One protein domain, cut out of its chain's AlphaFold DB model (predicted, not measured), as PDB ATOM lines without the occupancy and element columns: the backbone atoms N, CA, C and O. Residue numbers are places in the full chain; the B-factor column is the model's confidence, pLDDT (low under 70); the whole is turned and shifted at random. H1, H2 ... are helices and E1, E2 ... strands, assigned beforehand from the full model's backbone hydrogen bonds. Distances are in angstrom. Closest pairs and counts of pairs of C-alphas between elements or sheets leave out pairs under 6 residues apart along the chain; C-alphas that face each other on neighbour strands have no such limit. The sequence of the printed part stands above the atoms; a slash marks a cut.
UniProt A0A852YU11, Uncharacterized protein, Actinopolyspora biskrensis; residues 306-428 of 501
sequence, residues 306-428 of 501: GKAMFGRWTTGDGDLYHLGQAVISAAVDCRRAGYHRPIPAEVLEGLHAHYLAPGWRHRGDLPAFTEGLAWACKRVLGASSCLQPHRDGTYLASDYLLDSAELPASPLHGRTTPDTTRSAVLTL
ATOM      1  N   GLY A 306     -98.370 -20.587  -9.763       92.56
ATOM      2  CA  GLY A 306     -97.584 -19.672  -8.930       92.56
ATOM      3  C   GLY A 306     -96.759 -20.400  -7.862       92.56
ATOM      4  O   GLY A 306     -95.530 -20.475  -7.970       92.56
ATOM      5  N   LYS A 307     -97.411 -20.998  -6.853       92.31
ATOM      6  CA  LYS A 307     -96.710 -21.684  -5.752       92.31
ATOM      7  C   LYS A 307     -95.860 -22.857  -6.237       92.31
ATOM      8  O   LYS A 307     -94.792 -23.093  -5.683       92.31
ATOM      9  N   ALA A 308     -96.271 -23.557  -7.296       94.19
ATOM     10  CA  ALA A 308     -95.479 -24.638  -7.888       94.19
ATOM     11  C   ALA A 308     -94.160 -24.124  -8.503       94.19
ATOM     12  O   ALA A 308     -93.108 -24.738  -8.326       94.19
ATOM     13  N   MET A 309     -94.188 -22.975  -9.181       95.00
ATOM     14  CA  MET A 309     -92.993 -22.310  -9.706       95.00
ATOM     15  C   MET A 309     -92.079 -21.800  -8.584       95.00
ATOM     16  O   MET A 309     -90.860 -21.936  -8.677       95.00
ATOM     17  N   PHE A 310     -92.648 -21.270  -7.499       96.06
ATOM     18  CA  PHE A 310     -91.878 -20.932  -6.299       96.06
ATOM     19  C   PHE A 310     -91.286 -22.179  -5.630       96.06
ATOM     20  O   PHE A 310     -90.130 -22.166  -5.220       96.06
ATOM     21  N   GLY A 311     -92.019 -23.293  -5.609       96.06
ATOM     22  CA  GLY A 311     -91.526 -24.606  -5.197       96.06
ATOM     23  C   GLY A 311     -90.320 -25.061  -6.018       96.06
ATOM     24  O   GLY A 311     -89.316 -25.455  -5.437       96.06
ATOM     25  N   ARG A 312     -90.357 -24.913  -7.352       96.56
ATOM     26  CA  ARG A 312     -89.203 -25.201  -8.227       96.56
ATOM     27  C   ARG A 312     -87.972 -24.384  -7.842       96.56
ATOM     28  O   ARG A 312     -86.865 -24.896  -7.907       96.56
ATOM     29  N   TRP A 313     -88.149 -23.127  -7.452       97.50
ATOM     30  CA  TRP A 313     -87.039 -22.272  -7.036       97.50
ATOM     31  C   TRP A 313     -86.515 -22.617  -5.633       97.50
ATOM     32  O   TRP A 313     -85.315 -22.569  -5.392       97.50
ATOM     33  N   THR A 314     -87.390 -23.012  -4.709       96.56
ATOM     34  CA  THR A 314     -87.062 -23.120  -3.274       96.56
ATOM     35  C   THR A 314     -86.794 -24.536  -2.786       96.56
ATOM     36  O   THR A 314     -86.124 -24.711  -1.776       96.56
ATOM     37  N   THR A 315     -87.289 -25.551  -3.494       94.00
ATOM     38  CA  THR A 315     -87.233 -26.952  -3.065       94.00
ATOM     39  C   THR A 315     -86.639 -27.824  -4.160       94.00
ATOM     40  O   THR A 315     -87.137 -27.863  -5.284       94.00
ATOM     41  N   GLY A 316     -85.590 -28.558  -3.818       91.81
ATOM     42  CA  GLY A 316     -84.951 -29.522  -4.698       91.81
ATOM     43  C   GLY A 316     -83.579 -29.918  -4.174       91.81
ATOM     44  O   GLY A 316     -83.127 -29.415  -3.145       91.81
ATOM     45  N   ASP A 317     -82.950 -30.843  -4.885       89.31
ATOM     46  CA  ASP A 317     -81.611 -31.344  -4.597       89.31
ATOM     47  C   ASP A 317     -80.942 -31.782  -5.910       89.31
ATOM     48  O   ASP A 317     -81.608 -31.950  -6.940       89.31
ATOM     49  N   GLY A 318     -79.626 -31.960  -5.870       91.75
ATOM     50  CA  GLY A 318     -78.800 -32.385  -6.991       91.75
ATOM     51  C   GLY A 318     -78.214 -31.235  -7.809       91.75
ATOM     52  O   GLY A 318     -78.639 -30.079  -7.742       91.75
ATOM     53  N   ASP A 319     -77.212 -31.577  -8.615       93.56
ATOM     54  CA  ASP A 319     -76.335 -30.600  -9.265       93.56
ATOM     55  C   ASP A 319     -77.102 -29.655 -10.207       93.56
ATOM     56  O   ASP A 319     -76.915 -28.435 -10.174       93.56
ATOM     57  N   LEU A 320     -78.042 -30.197 -10.991       95.25
ATOM     58  CA  LEU A 320     -78.872 -29.410 -11.908       95.25
ATOM     59  C   LEU A 320     -79.841 -28.476 -11.169       95.25
ATOM     60  O   LEU A 320     -80.106 -27.372 -11.645       95.25
ATOM     61  N   TYR A 321     -80.358 -28.892 -10.009       95.81
ATOM     62  CA  TYR A 321     -81.224 -28.045  -9.193       95.81
ATOM     63  C   TYR A 321     -80.453 -26.850  -8.638       95.81
ATOM     64  O   TYR A 321     -80.918 -25.722  -8.768       95.81
ATOM     65  N   HIS A 322     -79.269 -27.069  -8.059       95.19
ATOM     66  CA  HIS A 322     -78.469 -25.976  -7.506       95.19
ATOM     67  C   HIS A 322     -78.054 -24.973  -8.581       95.19
ATOM     68  O   HIS A 322     -78.147 -23.763  -8.358       95.19
ATOM     69  N   LEU A 323     -77.667 -25.467  -9.759       96.00
ATOM     70  CA  LEU A 323     -77.375 -24.617 -10.906       96.00
ATOM     71  C   LEU A 323     -78.616 -23.832 -11.349       96.00
ATOM     72  O   LEU A 323     -78.579 -22.606 -11.426       96.00
ATOM     73  N   GLY A 324     -79.737 -24.516 -11.581       97.31
ATOM     74  CA  GLY A 324     -80.988 -23.893 -12.004       97.31
ATOM     75  C   GLY A 324     -81.526 -22.869 -10.999       97.31
ATOM     76  O   GLY A 324     -81.911 -21.768 -11.388       97.31
ATOM     77  N   GLN A 325     -81.495 -23.182  -9.700       97.62
ATOM     78  CA  GLN A 325     -81.842 -22.249  -8.626       97.62
ATOM     79  C   GLN A 325     -80.960 -21.001  -8.688       97.62
ATOM     80  O   GLN A 325     -81.477 -19.891  -8.584       97.62
ATOM     81  N   ALA A 326     -79.645 -21.157  -8.853       97.31
ATOM     82  CA  ALA A 326     -78.720 -20.033  -8.915       97.31
ATOM     83  C   ALA A 326     -78.977 -19.132 -10.134       97.31
ATOM     84  O   ALA A 326     -78.941 -17.908 -10.002       97.31
ATOM     85  N   VAL A 327     -79.309 -19.717 -11.289       98.31
ATOM     86  CA  VAL A 327     -79.702 -18.973 -12.500       98.31
ATOM     87  C   VAL A 327     -81.011 -18.203 -12.279       98.31
ATOM     88  O   VAL A 327     -81.081 -17.017 -12.600       98.31
ATOM     89  N   ILE A 328     -82.028 -18.830 -11.669       98.56
ATOM     90  CA  ILE A 328     -83.290 -18.151 -11.316       98.56
ATOM     91  C   ILE A 328     -83.020 -16.999 -10.347       98.56
ATOM     92  O   ILE A 328     -83.473 -15.882 -10.584       98.56
ATOM     93  N   SER A 329     -82.258 -17.253  -9.281       98.19
ATOM     94  CA  SER A 329     -81.898 -16.248  -8.278       98.19
ATOM     95  C   SER A 329     -81.173 -15.059  -8.904       98.19
ATOM     96  O   SER A 329     -81.511 -13.925  -8.585       98.19
ATOM     97  N   ALA A 330     -80.241 -15.295  -9.834       98.19
ATOM     98  CA  ALA A 330     -79.545 -14.225 -10.542       98.19
ATOM     99  C   ALA A 330     -80.507 -13.329 -11.327       98.19
ATOM    100  O   ALA A 330     -80.460 -12.108 -11.192       98.19
ATOM    101  N   ALA A 331     -81.416 -13.930 -12.096       98.25
ATOM    102  CA  ALA A 331     -82.386 -13.182 -12.884       98.25
ATOM    103  C   ALA A 331     -83.407 -12.431 -12.008       98.25
ATOM    104  O   ALA A 331     -83.735 -11.281 -12.297       98.25
ATOM    105  N   VAL A 332     -83.895 -13.051 -10.923       97.81
ATOM    106  CA  VAL A 332     -84.806 -12.400  -9.964       97.81
ATOM    107  C   VAL A 332     -84.115 -11.220  -9.282       97.81
ATOM    108  O   VAL A 332     -84.705 -10.150  -9.165       97.81
ATOM    109  N   ASP A 333     -82.861 -11.372  -8.866       96.19
ATOM    110  CA  ASP A 333     -82.145 -10.328  -8.137       96.19
ATOM    111  C   ASP A 333     -81.694  -9.168  -9.045       96.19
ATOM    112  O   ASP A 333     -81.645  -8.026  -8.599       96.19
ATOM    113  N   CYS A 334     -81.475  -9.405 -10.346       96.38
ATOM    114  CA  CYS A 334     -81.377  -8.323 -11.333       96.38
ATOM    115  C   CYS A 334     -82.655  -7.468 -11.373       96.38
ATOM    116  O   CYS A 334     -82.567  -6.240 -11.426       96.38
ATOM    117  N   ARG A 335     -83.838  -8.093 -11.276       93.88
ATOM    118  CA  ARG A 335     -85.111  -7.362 -11.183       93.88
ATOM    119  C   ARG A 335     -85.285  -6.662  -9.837       93.88
ATOM    120  O   ARG A 335     -85.727  -5.519  -9.828       93.88
ATOM    121  N   ARG A 336     -84.877  -7.282  -8.720       92.12
ATOM    122  CA  ARG A 336     -84.831  -6.625  -7.391       92.12
ATOM    123  C   ARG A 336     -83.897  -5.414  -7.380       92.12
ATOM    124  O   ARG A 336     -84.163  -4.451  -6.673       92.12
ATOM    125  N   ALA A 337     -82.840  -5.433  -8.193       91.81
ATOM    126  CA  ALA A 337     -81.948  -4.293  -8.385       91.81
ATOM    127  C   ALA A 337     -82.583  -3.135  -9.180       91.81
ATOM    128  O   ALA A 337     -81.947  -2.095  -9.315       91.81
ATOM    129  N   GLY A 338     -83.791  -3.305  -9.725       87.75
ATOM    130  CA  GLY A 338     -84.483  -2.315 -10.554       87.75
ATOM    131  C   GLY A 338     -84.289  -2.505 -12.062       87.75
ATOM    132  O   GLY A 338     -84.705  -1.655 -12.837       87.75
ATOM    133  N   TYR A 339     -83.672  -3.596 -12.530       91.25
ATOM    134  CA  TYR A 339     -83.573  -3.879 -13.968       91.25
ATOM    135  C   TYR A 339     -84.697  -4.818 -14.417       91.25
ATOM    136  O   TYR A 339     -84.635  -6.025 -14.200       91.25
ATOM    137  N   HIS A 340     -85.739  -4.271 -15.047       87.19
ATOM    138  CA  HIS A 340     -86.954  -5.026 -15.389       87.19
ATOM    139  C   HIS A 340     -86.997  -5.563 -16.831       87.19
ATOM    140  O   HIS A 340     -87.972  -6.213 -17.206       87.19
ATOM    141  N   ARG A 341     -85.958  -5.328 -17.641       88.69
ATOM    142  CA  ARG A 341     -85.867  -5.836 -19.021       88.69
ATOM    143  C   ARG A 341     -85.368  -7.291 -19.065       88.69
ATOM    144  O   ARG A 341     -84.703  -7.732 -18.126       88.69
ATOM    145  N   PRO A 342     -85.642  -8.039 -20.153       94.44
ATOM    146  CA  PRO A 342     -85.030  -9.347 -20.382       94.44
ATOM    147  C   PRO A 342     -83.494  -9.275 -20.376       94.44
ATOM    148  O   PRO A 342     -82.905  -8.408 -21.017       94.44
ATOM    149  N   ILE A 343     -82.845 -10.196 -19.664       96.81
ATOM    150  CA  ILE A 343     -81.395 -10.213 -19.424       96.81
ATOM    151  C   ILE A 343     -80.718 -11.183 -20.408       96.81
ATOM    152  O   ILE A 343     -81.215 -12.302 -20.561       96.81
ATOM    153  N   PRO A 344     -79.592 -10.815 -21.048       97.62
ATOM    154  CA  PRO A 344     -78.837 -11.727 -21.912       97.62
ATOM    155  C   PRO A 344     -78.322 -12.972 -21.178       97.62
ATOM    156  O   PRO A 344     -77.937 -12.901 -20.004       97.62
ATOM    157  N   ALA A 345     -78.273 -14.106 -21.883       97.94
ATOM    158  CA  ALA A 345     -77.778 -15.378 -21.350       97.94
ATOM    159  C   ALA A 345     -76.373 -15.250 -20.743       97.94
ATOM    160  O   ALA A 345     -76.118 -15.764 -19.658       97.94
ATOM    161  N   GLU A 346     -75.488 -14.512 -21.413       97.25
ATOM    162  CA  GLU A 346     -74.080 -14.337 -21.050       97.25
ATOM    163  C   GLU A 346     -73.932 -13.589 -19.720       97.25
ATOM    164  O   GLU A 346     -73.031 -13.857 -18.924       97.25
ATOM    165  N   VAL A 347     -74.851 -12.660 -19.440       97.75
ATOM    166  CA  VAL A 347     -74.872 -11.938 -18.165       97.75
ATOM    167  C   VAL A 347     -75.351 -12.853 -17.047       97.75
ATOM    168  O   VAL A 347     -74.745 -12.875 -15.977       97.75
ATOM    169  N   LEU A 348     -76.388 -13.662 -17.285       98.06
ATOM    170  CA  LEU A 348     -76.827 -14.667 -16.311       98.06
ATOM    171  C   LEU A 348     -75.730 -15.707 -16.041       98.06
ATOM    172  O   LEU A 348     -75.523 -16.089 -14.886       98.06
ATOM    173  N   GLU A 349     -74.982 -16.106 -17.068       97.06
ATOM    174  CA  GLU A 349     -73.826 -16.991 -16.940       97.06
ATOM    175  C   GLU A 349     -72.730 -16.360 -16.068       97.06
ATOM    176  O   GLU A 349     -72.242 -17.000 -15.140       97.06
ATOM    177  N   GLY A 350     -72.410 -15.078 -16.257       95.56
ATOM    178  CA  GLY A 350     -71.454 -14.373 -15.394       95.56
ATOM    179  C   GLY A 350     -71.923 -14.195 -13.941       95.56
ATOM    180  O   GLY A 350     -71.103 -14.103 -13.022       95.56
ATOM    181  N   LEU A 351     -73.238 -14.156 -13.703       96.69
ATOM    182  CA  LEU A 351     -73.809 -13.864 -12.386       96.69
ATOM    183  C   LEU A 351     -74.113 -15.108 -11.544       96.69
ATOM    184  O   LEU A 351     -73.912 -15.058 -10.326       96.69
ATOM    185  N   HIS A 352     -74.575 -16.211 -12.145       94.81
ATOM    186  CA  HIS A 352     -75.156 -17.346 -11.409       94.81
ATOM    187  C   HIS A 352     -74.224 -17.923 -10.329       94.81
ATOM    188  O   HIS A 352     -74.686 -18.282  -9.247       94.81
ATOM    189  N   ALA A 353     -72.907 -17.932 -10.556       92.44
ATOM    190  CA  ALA A 353     -71.930 -18.447  -9.596       92.44
ATOM    191  C   ALA A 353     -71.999 -17.755  -8.214       92.44
ATOM    192  O   ALA A 353     -71.728 -18.382  -7.189       92.44
ATOM    193  N   HIS A 354     -72.424 -16.488  -8.149       92.81
ATOM    194  CA  HIS A 354     -72.597 -15.754  -6.885       92.81
ATOM    195  C   HIS A 354     -73.794 -16.249  -6.061       92.81
ATOM    196  O   HIS A 354     -73.829 -16.072  -4.837       92.81
ATOM    197  N   TYR A 355     -74.759 -16.891  -6.717       95.38
ATOM    198  CA  TYR A 355     -75.985 -17.400  -6.106       95.38
ATOM    199  C   TYR A 355     -75.892 -18.875  -5.729       95.38
ATOM    200  O   TYR A 355     -76.686 -19.330  -4.909       95.38
ATOM    201  N   LEU A 356     -74.884 -19.595  -6.229       93.81
ATOM    202  CA  LEU A 356     -74.548 -20.924  -5.732       93.81
ATOM    203  C   LEU A 356     -74.148 -20.860  -4.250       93.81
ATOM    204  O   LEU A 356     -73.431 -19.951  -3.800       93.81
ATOM    205  N   ALA A 357     -74.588 -21.860  -3.484       87.94
ATOM    206  CA  ALA A 357     -74.131 -22.054  -2.112       87.94
ATOM    207  C   ALA A 357     -72.608 -22.317  -2.090       87.94
ATOM    208  O   ALA A 357     -72.079 -22.878  -3.051       87.94
ATOM    209  N   PRO A 358     -71.875 -21.939  -1.023       87.12
ATOM    210  CA  PRO A 358     -70.407 -21.965  -1.013       87.12
ATOM    211  C   PRO A 358     -69.772 -23.296  -1.445       87.12
ATOM    212  O   PRO A 358     -68.797 -23.280  -2.190       87.12
ATOM    213  N   GLY A 359     -70.357 -24.437  -1.059       87.81
ATOM    214  CA  GLY A 359     -69.871 -25.771  -1.446       87.81
ATOM    215  C   GLY A 359     -70.012 -26.114  -2.936       87.81
ATOM    216  O   GLY A 359     -69.410 -27.076  -3.397       87.81
ATOM    217  N   TRP A 360     -70.775 -25.324  -3.695       88.62
ATOM    218  CA  TRP A 360     -71.076 -25.558  -5.107       88.62
ATOM    219  C   TRP A 360     -70.290 -24.640  -6.055       88.62
ATOM    220  O   TRP A 360     -70.116 -24.971  -7.219       88.62
ATOM    221  N   ARG A 361     -69.762 -23.505  -5.577       86.38
ATOM    222  CA  ARG A 361     -69.197 -22.434  -6.431       86.38
ATOM    223  C   ARG A 361     -67.972 -22.818  -7.263       86.38
ATOM    224  O   ARG A 361     -67.705 -22.177  -8.271       86.38
ATOM    225  N   HIS A 362     -67.206 -23.806  -6.810       82.12
ATOM    226  CA  HIS A 362     -65.925 -24.193  -7.414       82.12
ATOM    227  C   HIS A 362     -65.911 -25.647  -7.896       82.12
ATOM    228  O   HIS A 362     -64.847 -26.203  -8.167       82.12
ATOM    229  N   ARG A 363     -67.086 -26.276  -7.982       84.88
ATOM    230  CA  ARG A 363     -67.234 -27.637  -8.492       84.88
ATOM    231  C   ARG A 363     -67.128 -27.625 -10.016       84.88
ATOM    232  O   ARG A 363     -67.929 -26.990 -10.690       84.88
ATOM    233  N   GLY A 364     -66.115 -28.309 -10.547       82.69
ATOM    234  CA  GLY A 364     -65.908 -28.457 -11.994       82.69
ATOM    235  C   GLY A 364     -66.784 -29.536 -12.635       82.69
ATOM    236  O   GLY A 364     -66.768 -29.684 -13.850       82.69
ATOM    237  N   ASP A 365     -67.518 -30.294 -11.823       88.88
ATOM    238  CA  ASP A 365     -68.400 -31.388 -12.223       88.88
ATOM    239  C   ASP A 365     -69.878 -30.979 -12.319       88.88
ATOM    240  O   ASP A 365     -70.741 -31.836 -12.486       88.88
ATOM    241  N   LEU A 366     -70.187 -29.679 -12.225       89.88
ATOM    242  CA  LEU A 366     -71.552 -29.195 -12.426       89.88
ATOM    243  C   LEU A 366     -71.998 -29.328 -13.889       89.88
ATOM    244  O   LEU A 366     -71.167 -29.208 -14.793       89.88
ATOM    245  N   PRO A 367     -73.313 -29.507 -14.131       93.75
ATOM    246  CA  PRO A 367     -73.889 -29.420 -15.467       93.75
ATOM    247  C   PRO A 367     -73.551 -28.098 -16.159       93.75
ATOM    248  O   PRO A 367     -73.237 -27.095 -15.510       93.75
ATOM    249  N   ALA A 368     -73.669 -28.070 -17.486       94.81
ATOM    250  CA  ALA A 368     -73.438 -26.843 -18.234       94.81
ATOM    251  C   ALA A 368     -74.478 -25.770 -17.869       94.81
ATOM    252  O   ALA A 368     -75.651 -26.074 -17.630       94.81
ATOM    253  N   PHE A 369     -74.082 -24.493 -17.901       96.38
ATOM    254  CA  PHE A 369     -74.986 -23.360 -17.653       96.38
ATOM    255  C   PHE A 369     -76.269 -23.440 -18.499       96.38
ATOM    256  O   PHE A 369     -77.368 -23.206 -17.995       96.38
ATOM    257  N   THR A 370     -76.141 -23.845 -19.766       97.12
ATOM    258  CA  THR A 370     -77.263 -24.013 -20.699       97.12
ATOM    259  C   THR A 370     -78.295 -25.036 -20.219       97.12
ATOM    260  O   THR A 370     -79.487 -24.844 -20.456       97.12
ATOM    261  N   GLU A 371     -77.884 -26.079 -19.493       97.75
ATOM    262  CA  GLU A 371     -78.795 -27.065 -18.901       97.75
ATOM    263  C   GLU A 371     -79.578 -26.464 -17.730       97.75
ATOM    264  O   GLU A 371     -80.798 -26.631 -17.648       97.75
ATOM    265  N   GLY A 372     -78.906 -25.708 -16.855       97.44
ATOM    266  CA  GLY A 372     -79.551 -24.988 -15.754       97.44
ATOM    267  C   GLY A 372     -80.539 -23.929 -16.247       97.44
ATOM    268  O   GLY A 372     -81.654 -23.821 -15.731       97.44
ATOM    269  N   LEU A 373     -80.168 -23.197 -17.299       98.31
ATOM    270  CA  LEU A 373     -81.023 -22.213 -17.958       98.31
ATOM    271  C   LEU A 373     -82.248 -22.873 -18.608       98.31
ATOM    272  O   LEU A 373     -83.378 -22.452 -18.359       98.31
ATOM    273  N   ALA A 374     -82.056 -23.959 -19.364       97.88
ATOM    274  CA  ALA A 374     -83.157 -24.725 -19.946       97.88
ATOM    275  C   ALA A 374     -84.095 -25.289 -18.864       97.88
ATOM    276  O   ALA A 374     -85.321 -25.250 -19.004       97.88
ATOM    277  N   TRP A 375     -83.536 -25.759 -17.746       97.81
ATOM    278  CA  TRP A 375     -84.311 -26.212 -16.596       97.81
ATOM    279  C   TRP A 375     -85.127 -25.081 -15.956       97.81
ATOM    280  O   TRP A 375     -86.263 -25.329 -15.542       97.81
ATOM    281  N   ALA A 376     -84.596 -23.857 -15.898       98.06
ATOM    282  CA  ALA A 376     -85.292 -22.677 -15.376       98.06
ATOM    283  C   ALA A 376     -86.403 -22.168 -16.320       98.06
ATOM    284  O   ALA A 376     -87.411 -21.623 -15.856       98.06
ATOM    285  N   CYS A 377     -86.253 -22.390 -17.629       97.62
ATOM    286  CA  CYS A 377     -87.251 -22.058 -18.650       97.62
ATOM    287  C   CYS A 377     -88.356 -23.109 -18.821       97.62
ATOM    288  O   CYS A 377     -89.382 -22.830 -19.442       97.62
ATOM    289  N   LYS A 378     -88.183 -24.319 -18.278       95.94
ATOM    290  CA  LYS A 378     -89.202 -25.366 -18.380       95.94
ATOM    291  C   LYS A 378     -90.473 -24.953 -17.634       95.94
ATOM    292  O   LYS A 378     -90.429 -24.614 -16.450       95.94
ATOM    293  N   ARG A 379     -91.617 -25.041 -18.321       93.88
ATOM    294  CA  ARG A 379     -92.936 -24.803 -17.721       93.88
ATOM    295  C   ARG A 379     -93.197 -25.788 -16.579       93.88
ATOM    296  O   ARG A 379     -92.972 -26.993 -16.704       93.88
ATOM    297  N   VAL A 380     -93.683 -25.256 -15.468       93.06
ATOM    298  CA  VAL A 380     -94.120 -25.988 -14.284       93.06
ATOM    299  C   VAL A 380     -95.602 -26.276 -14.436       93.06
ATOM    300  O   VAL A 380     -96.389 -25.360 -14.664       93.06
ATOM    301  N   LEU A 381     -95.966 -27.560 -14.349       91.50
ATOM    302  CA  LEU A 381     -97.344 -28.037 -14.522       91.50
ATOM    303  C   LEU A 381     -97.996 -27.566 -15.844       91.50
ATOM    304  O   LEU A 381     -99.197 -27.341 -15.901       91.50
ATOM    305  N   GLY A 382     -97.195 -27.343 -16.893       88.31
ATOM    306  CA  GLY A 382     -97.669 -26.854 -18.197       88.31
ATOM    307  C   GLY A 382     -97.999 -25.353 -18.269       88.31
ATOM    308  O   GLY A 382     -98.147 -24.829 -19.372       88.31
ATOM    309  N   ALA A 383     -98.019 -24.640 -17.137       90.25
ATOM    310  CA  ALA A 383     -98.516 -23.265 -17.042       90.25
ATOM    311  C   ALA A 383     -97.422 -22.192 -17.191       90.25
ATOM    312  O   ALA A 383     -97.258 -21.596 -18.256       90.25
ATOM    313  N   SER A 384     -96.645 -21.958 -16.128       91.88
ATOM    314  CA  SER A 384     -95.644 -20.882 -16.039       91.88
ATOM    315  C   SER A 384     -94.227 -21.429 -15.882       91.88
ATOM    316  O   SER A 384     -94.032 -22.517 -15.344       91.88
ATOM    317  N   SER A 385     -93.220 -20.670 -16.309       95.00
ATOM    318  CA  SER A 385     -91.798 -20.963 -16.081       95.00
ATOM    319  C   SER A 385     -91.152 -19.905 -15.188       95.00
ATOM    320  O   SER A 385     -91.576 -18.747 -15.177       95.00
ATOM    321  N   CYS A 386     -90.106 -20.294 -14.449       97.62
ATOM    322  CA  CYS A 386     -89.364 -19.365 -13.596       97.62
ATOM    323  C   CYS A 386     -88.727 -18.248 -14.430       97.62
ATOM    324  O   CYS A 386     -88.827 -17.079 -14.054       97.62
ATOM    325  N   LEU A 387     -88.126 -18.617 -15.571       97.94
ATOM    326  CA  LEU A 387     -87.603 -17.693 -16.576       97.94
ATOM    327  C   LEU A 387     -88.362 -17.841 -17.894       97.94
ATOM    328  O   LEU A 387     -88.581 -18.951 -18.384       97.94
ATOM    329  N   GLN A 388     -88.744 -16.718 -18.487       94.81
ATOM    330  CA  GLN A 388     -89.395 -16.657 -19.787       94.81
ATOM    331  C   GLN A 388     -88.353 -16.308 -20.851       94.81
ATOM    332  O   GLN A 388     -87.701 -15.269 -20.723       94.81
ATOM    333  N   PRO A 389     -88.160 -17.155 -21.877       94.75
ATOM    334  CA  PRO A 389     -87.301 -16.812 -22.997       94.75
ATOM    335  C   PRO A 389     -87.952 -15.706 -23.830       94.75
ATOM    336  O   PRO A 389     -89.150 -15.740 -24.110       94.75
ATOM    337  N   HIS A 390     -87.145 -14.741 -24.242       91.38
ATOM    338  CA  HIS A 390     -87.530 -13.656 -25.130       91.38
ATOM    339  C   HIS A 390     -86.658 -13.692 -26.396       91.38
ATOM    340  O   HIS A 390     -85.871 -14.618 -26.610       91.38
ATOM    341  N   ARG A 391     -86.819 -12.705 -27.284       84.12
ATOM    342  CA  ARG A 391     -85.995 -12.601 -28.500       84.12
ATOM    343  C   ARG A 391     -84.507 -12.438 -28.154       84.12
ATOM    344  O   ARG A 391     -84.157 -12.041 -27.042       84.12
ATOM    345  N   ASP A 392     -83.650 -12.770 -29.116       89.94
ATOM    346  CA  ASP A 392     -82.202 -12.523 -29.061       89.94
ATOM    347  C   ASP A 392     -81.479 -13.180 -27.870       89.94
ATOM    348  O   ASP A 392     -80.478 -12.670 -27.381       89.94
ATOM    349  N   GLY A 393     -81.987 -14.318 -27.380       94.12
ATOM    350  CA  GLY A 393     -81.347 -15.056 -26.285       94.12
ATOM    351  C   GLY A 393     -81.409 -14.334 -24.937       94.12
ATOM    352  O   GLY A 393     -80.531 -14.521 -24.096       94.12
ATOM    353  N   THR A 394     -82.435 -13.508 -24.728       96.81
ATOM    354  CA  THR A 394     -82.674 -12.811 -23.460       96.81
ATOM    355  C   THR A 394     -83.765 -13.498 -22.637       96.81
ATOM    356  O   THR A 394     -84.622 -14.198 -23.177       96.81
ATOM    357  N   TYR A 395     -83.734 -13.323 -21.316       97.81
ATOM    358  CA  TYR A 395     -84.599 -14.043 -20.382       97.81
ATOM    359  C   TYR A 395     -85.158 -13.118 -19.308       97.81
ATOM    360  O   TYR A 395     -84.427 -12.327 -18.714       97.81
ATOM    361  N   LEU A 396     -86.450 -13.248 -19.017       95.81
ATOM    362  CA  LEU A 396     -87.122 -12.470 -17.980       95.81
ATOM    363  C   LEU A 396     -87.578 -13.379 -16.837       95.81
ATOM    364  O   LEU A 396     -88.297 -14.353 -17.056       95.81
ATOM    365  N   ALA A 397     -87.184 -13.057 -15.606       97.00
ATOM    366  CA  ALA A 397     -87.720 -13.737 -14.431       97.00
ATOM    367  C   ALA A 397     -89.194 -13.380 -14.217       97.00
ATOM    368  O   ALA A 397     -89.567 -12.215 -14.323       97.00
ATOM    369  N   SER A 398     -90.021 -14.367 -13.876       93.62
ATOM    370  CA  SER A 398     -91.452 -14.176 -13.610       93.62
ATOM    371  C   SER A 398     -91.716 -13.182 -12.472       93.62
ATOM    372  O   SER A 398     -91.111 -13.286 -11.404       93.62
ATOM    373  N   ASP A 399     -92.691 -12.284 -12.657       88.50
ATOM    374  CA  ASP A 399     -93.162 -11.345 -11.619       88.50
ATOM    375  C   ASP A 399     -93.558 -12.045 -10.329       88.50
ATOM    376  O   ASP A 399     -93.304 -11.553  -9.240       88.50
ATOM    377  N   TYR A 400     -94.132 -13.242 -10.440       90.62
ATOM    378  CA  TYR A 400     -94.529 -13.997  -9.262       90.62
ATOM    379  C   TYR A 400     -93.329 -14.338  -8.368       90.62
ATOM    380  O   TYR A 400     -93.456 -14.341  -7.147       90.62
ATOM    381  N   LEU A 401     -92.160 -14.623  -8.957       95.19
ATOM    382  CA  LEU A 401     -90.943 -14.901  -8.192       95.19
ATOM    383  C   LEU A 401     -90.323 -13.625  -7.625       95.19
ATOM    384  O   LEU A 401     -89.789 -13.676  -6.522       95.19
ATOM    385  N   LEU A 402     -90.433 -12.501  -8.341       92.19
ATOM    386  CA  LEU A 402     -90.043 -11.187  -7.829       92.19
ATOM    387  C   LEU A 402     -90.861 -10.829  -6.575       92.19
ATOM    388  O   LEU A 402     -90.273 -10.577  -5.526       92.19
ATOM    389  N   ASP A 403     -92.189 -10.940  -6.643       88.44
ATOM    390  CA  ASP A 403     -93.103 -10.697  -5.514       88.44
ATOM    391  C   ASP A 403     -92.884 -11.675  -4.349       88.44
ATOM    392  O   ASP A 403     -93.158 -11.366  -3.189       88.44
ATOM    393  N   SER A 404     -92.413 -12.886  -4.659       92.19
ATOM    394  CA  SER A 404     -92.166 -13.946  -3.679       92.19
ATOM    395  C   SER A 404     -90.741 -13.935  -3.121       92.19
ATOM    396  O   SER A 404     -90.429 -14.742  -2.243       92.19
ATOM    397  N   ALA A 405     -89.864 -13.047  -3.600       93.44
ATOM    398  CA  ALA A 405     -88.446 -13.052  -3.245       93.44
ATOM    399  C   ALA A 405     -88.192 -12.756  -1.759       93.44
ATOM    400  O   ALA A 405     -87.184 -13.210  -1.218       93.44
ATOM    401  N   GLU A 406     -89.119 -12.060  -1.098       90.88
ATOM    402  CA  GLU A 406     -89.051 -11.739   0.330       90.88
ATOM    403  C   GLU A 406     -89.764 -12.766   1.226       90.88
ATOM    404  O   GLU A 406     -89.764 -12.621   2.447       90.88
ATOM    405  N   LEU A 407     -90.356 -13.828   0.669       92.94
ATOM    406  CA  LEU A 407     -90.950 -14.893   1.483       92.94
ATOM    407  C   LEU A 407     -89.859 -15.703   2.207       92.94
ATOM    408  O   LEU A 407     -88.820 -15.963   1.605       92.94
ATOM    409  N   PRO A 408     -90.099 -16.215   3.431       93.88
ATOM    410  CA  PRO A 408     -89.072 -16.902   4.227       93.88
ATOM    411  C   PRO A 408     -88.364 -18.084   3.544       93.88
ATOM    412  O   PRO A 408     -87.214 -18.370   3.856       93.88
ATOM    413  N   ALA A 409     -89.035 -18.782   2.620       94.00
ATOM    414  CA  ALA A 409     -88.462 -19.919   1.892       94.00
ATOM    415  C   ALA A 409     -87.597 -19.513   0.680       94.00
ATOM    416  O   ALA A 409     -86.948 -20.367   0.081       94.00
ATOM    417  N   SER A 410     -87.611 -18.237   0.287       95.94
ATOM    418  CA  SER A 410     -86.843 -17.735  -0.853       95.94
ATOM    419  C   SER A 410     -85.334 -17.819  -0.583       95.94
ATOM    420  O   SER A 410     -84.883 -17.381   0.479       95.94
ATOM    421  N   PRO A 411     -84.511 -18.267  -1.552       94.69
ATOM    422  CA  PRO A 411     -83.052 -18.248  -1.416       94.69
ATOM    423  C   PRO A 411     -82.463 -16.827  -1.402       94.69
ATOM    424  O   PRO A 411     -81.265 -16.669  -1.147       94.69
ATOM    425  N   LEU A 412     -83.284 -15.809  -1.690       95.69
ATOM    426  CA  LEU A 412     -82.942 -14.386  -1.652       95.69
ATOM    427  C   LEU A 412     -83.472 -13.658  -0.407       95.69
ATOM    428  O   LEU A 412     -83.125 -12.492  -0.212       95.69
ATOM    429  N   HIS A 413     -84.266 -14.321   0.440       95.06
ATOM    430  CA  HIS A 413     -84.842 -13.696   1.629       95.06
ATOM    431  C   HIS A 413     -83.750 -13.124   2.541       95.06
ATOM    432  O   HIS A 413     -82.789 -13.813   2.890       95.06
ATOM    433  N   GLY A 414     -83.879 -11.843   2.899       89.75
ATOM    434  CA  GLY A 414     -82.909 -11.141   3.744       89.75
ATOM    435  C   GLY A 414     -81.523 -10.951   3.114       89.75
ATOM    436  O   GLY A 414     -80.607 -10.474   3.785       89.75
ATOM    437  N   ARG A 415     -81.330 -11.309   1.836       90.25
ATOM    438  CA  ARG A 415     -80.066 -11.108   1.122       90.25
ATOM    439  C   ARG A 415     -80.091  -9.791   0.370       90.25
ATOM    440  O   ARG A 415     -81.004  -9.520  -0.414       90.25
ATOM    441  N   THR A 416     -79.034  -9.014   0.567       89.62
ATOM    442  CA  THR A 416     -78.751  -7.839  -0.250       89.62
ATOM    443  C   THR A 416     -78.264  -8.269  -1.628       89.62
ATOM    444  O   THR A 416     -77.516  -9.241  -1.769       89.62
ATOM    445  N   THR A 417     -78.675  -7.526  -2.654       91.19
ATOM    446  CA  THR A 417     -78.226  -7.773  -4.022       91.19
ATOM    447  C   THR A 417     -76.703  -7.608  -4.119       91.19
ATOM    448  O   THR A 417     -76.196  -6.548  -3.717       91.19
ATOM    449  N   PRO A 418     -75.952  -8.595  -4.652       91.75
ATOM    450  CA  PRO A 418     -74.498  -8.516  -4.794       91.75
ATOM    451  C   PRO A 418     -74.026  -7.301  -5.604       91.75
ATOM    452  O   PRO A 418     -74.692  -6.874  -6.550       91.75
ATOM    453  N   ASP A 419     -72.840  -6.773  -5.277       90.69
ATOM    454  CA  ASP A 419     -72.216  -5.678  -6.038       90.69
ATOM    455  C   ASP A 419     -72.013  -6.062  -7.510       90.69
ATOM    456  O   ASP A 419     -72.257  -5.248  -8.393       90.69
ATOM    457  N   THR A 420     -71.635  -7.316  -7.781       92.75
ATOM    458  CA  THR A 420     -71.438  -7.835  -9.143       92.75
ATOM    459  C   THR A 420     -72.720  -7.793  -9.964       92.75
ATOM    460  O   THR A 420     -72.699  -7.326 -11.100       92.75
ATOM    461  N   THR A 421     -73.848  -8.180  -9.368       95.69
ATOM    462  CA  THR A 421     -75.179  -8.056  -9.973       95.69
ATOM    463  C   THR A 421     -75.516  -6.600 -10.258       95.69
ATOM    464  O   THR A 421     -75.906  -6.278 -11.377       95.69
ATOM    465  N   ARG A 422     -75.304  -5.703  -9.284       93.81
ATOM    466  CA  ARG A 422     -75.564  -4.264  -9.444       93.81
ATOM    467  C   ARG A 422     -74.712  -3.642 -10.554       93.81
ATOM    468  O   ARG A 422     -75.234  -2.909 -11.388       93.81
ATOM    469  N   SER A 423     -73.422  -3.961 -10.617       93.81
ATOM    470  CA  SER A 423     -72.535  -3.496 -11.688       93.81
ATOM    471  C   SER A 423     -72.929  -4.052 -13.058       93.81
ATOM    472  O   SER A 423     -72.895  -3.309 -14.041       93.81
ATOM    473  N   ALA A 424     -73.333  -5.323 -13.131       95.88
ATOM    474  CA  ALA A 424     -73.776  -5.940 -14.377       95.88
ATOM    475  C   ALA A 424     -75.036  -5.259 -14.925       95.88
ATOM    476  O   ALA A 424     -75.041  -4.835 -16.079       95.88
ATOM    477  N   VAL A 425     -76.067  -5.061 -14.093       95.25
ATOM    478  CA  VAL A 425     -77.294  -4.388 -14.550       95.25
ATOM    479  C   VAL A 425     -77.043  -2.931 -14.932       95.25
ATOM    480  O   VAL A 425     -77.568  -2.484 -15.945       95.25
ATOM    481  N   LEU A 426     -76.176  -2.203 -14.217       94.56
ATOM    482  CA  LEU A 426     -75.810  -0.831 -14.592       94.56
ATOM    483  C   LEU A 426     -75.049  -0.755 -15.918       94.56
ATOM    484  O   LEU A 426     -75.176   0.241 -16.622       94.56
ATOM    485  N   THR A 427     -74.278  -1.788 -16.263       94.75
ATOM    486  CA  THR A 427     -73.570  -1.870 -17.550       94.75
ATOM    487  C   THR A 427     -74.537  -2.119 -18.708       94.75
ATOM    488  O   THR A 427     -74.320  -1.614 -19.805       94.75
ATOM    489  N   LEU A 428     -75.612  -2.875 -18.461       92.94
ATOM    490  CA  LEU A 428     -76.680  -3.117 -19.436       92.94
ATOM    491  C   LEU A 428     -77.637  -1.933 -19.604       92.94
ATOM    492  O   LEU A 428     -78.352  -1.862 -20.600       92.94
TER     493      LEU A 428
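This is residues 306 to 428 of the 501 residues of an uncharacterized protein of Actinopolyspora biskrensis (UniProt A0A852YU11). One long helix, H2, runs through the middle of a rounded body, and the five other helices are set round it, mostly crossing it. A small hairpin of two strands, E1 and E2, covers one side of H2 next to H4, and two long loops, residues 353 to 368 and 404 to 418, complete the surface. The printed part has 123 residues, with six named helices and two named strands in the order H1 H2 H3 H4 E1 E2 H5 H6; the sheet, E1 - E2, is antiparallel and the class is mostly helix. The whole is compact, with a radius of gyration of the C-alphas of 13.0 A and spans of 34 by 32 by 32 A.

H1, residues 306 to 314, begins with C-alpha 306 at (-97.584, -19.672, -8.930) and is 12.4 A long. H2, residues 319 to 336, is the longest helix, 25.5 A from C-alpha 319 at (-76.335, -30.600, -9.265) to C-alpha 336. H3, residues 345 to 352, measures 10.5 A, and H4, residues 369 to 377, 12.4 A. The strands are E1, residues 387 to 389, 6.5 A, and E2, residues 394 to 397, 10.4 A. H5, residues 399 to 403, measures 6.1 A. H6, residues 419 to 428, is 14.4 A long and ends with C-alpha 428 at (-76.680, -3.117, -19.436).

H2 is the hub and touches the five other helices. With residues 324 to 328 alone it touches H1, closest at the C-alphas of Trp 313 and Gln 325, 5.4 A, at a steep tilt of 64 degrees, opposite ways. With residues 323 to 331 alone it touches H3, about perpendicular at 79 degrees, closest at the C-alphas of Val 327 and His 352, 5.0 A. With residues 320 to 328 alone it touches H4, closest at the C-alphas of Gly 324 and Gly 372, 4.2 A, at a tilt of 68 degrees, only just steep, the same way. With residues 332 to 336 alone it touches H5, closest at the C-alphas of Val 332 and Leu 402, 5.8 A. With residues 330 to 334 alone it touches H6, closest at the C-alphas of Cys 334 and Thr 421, 6.4 A. E1 and E2 form a hairpin, with N 388 and O 396 2.8 A apart, within hydrogen-bond range. Residues 343 to 344 pair with residues 394 to 395 of E2, antiparallel. In each helix every O i to N i+4 pair is within hydrogen-bond range.

The C-alphas farthest apart, those of Leu 381 and Thr 427, are 35.5 A apart. The printed part has no cut. The links H3 to H4 and H5 to H6 are long. The mean pLDDT of the printed part is 93.7, and no printed residue is under 70.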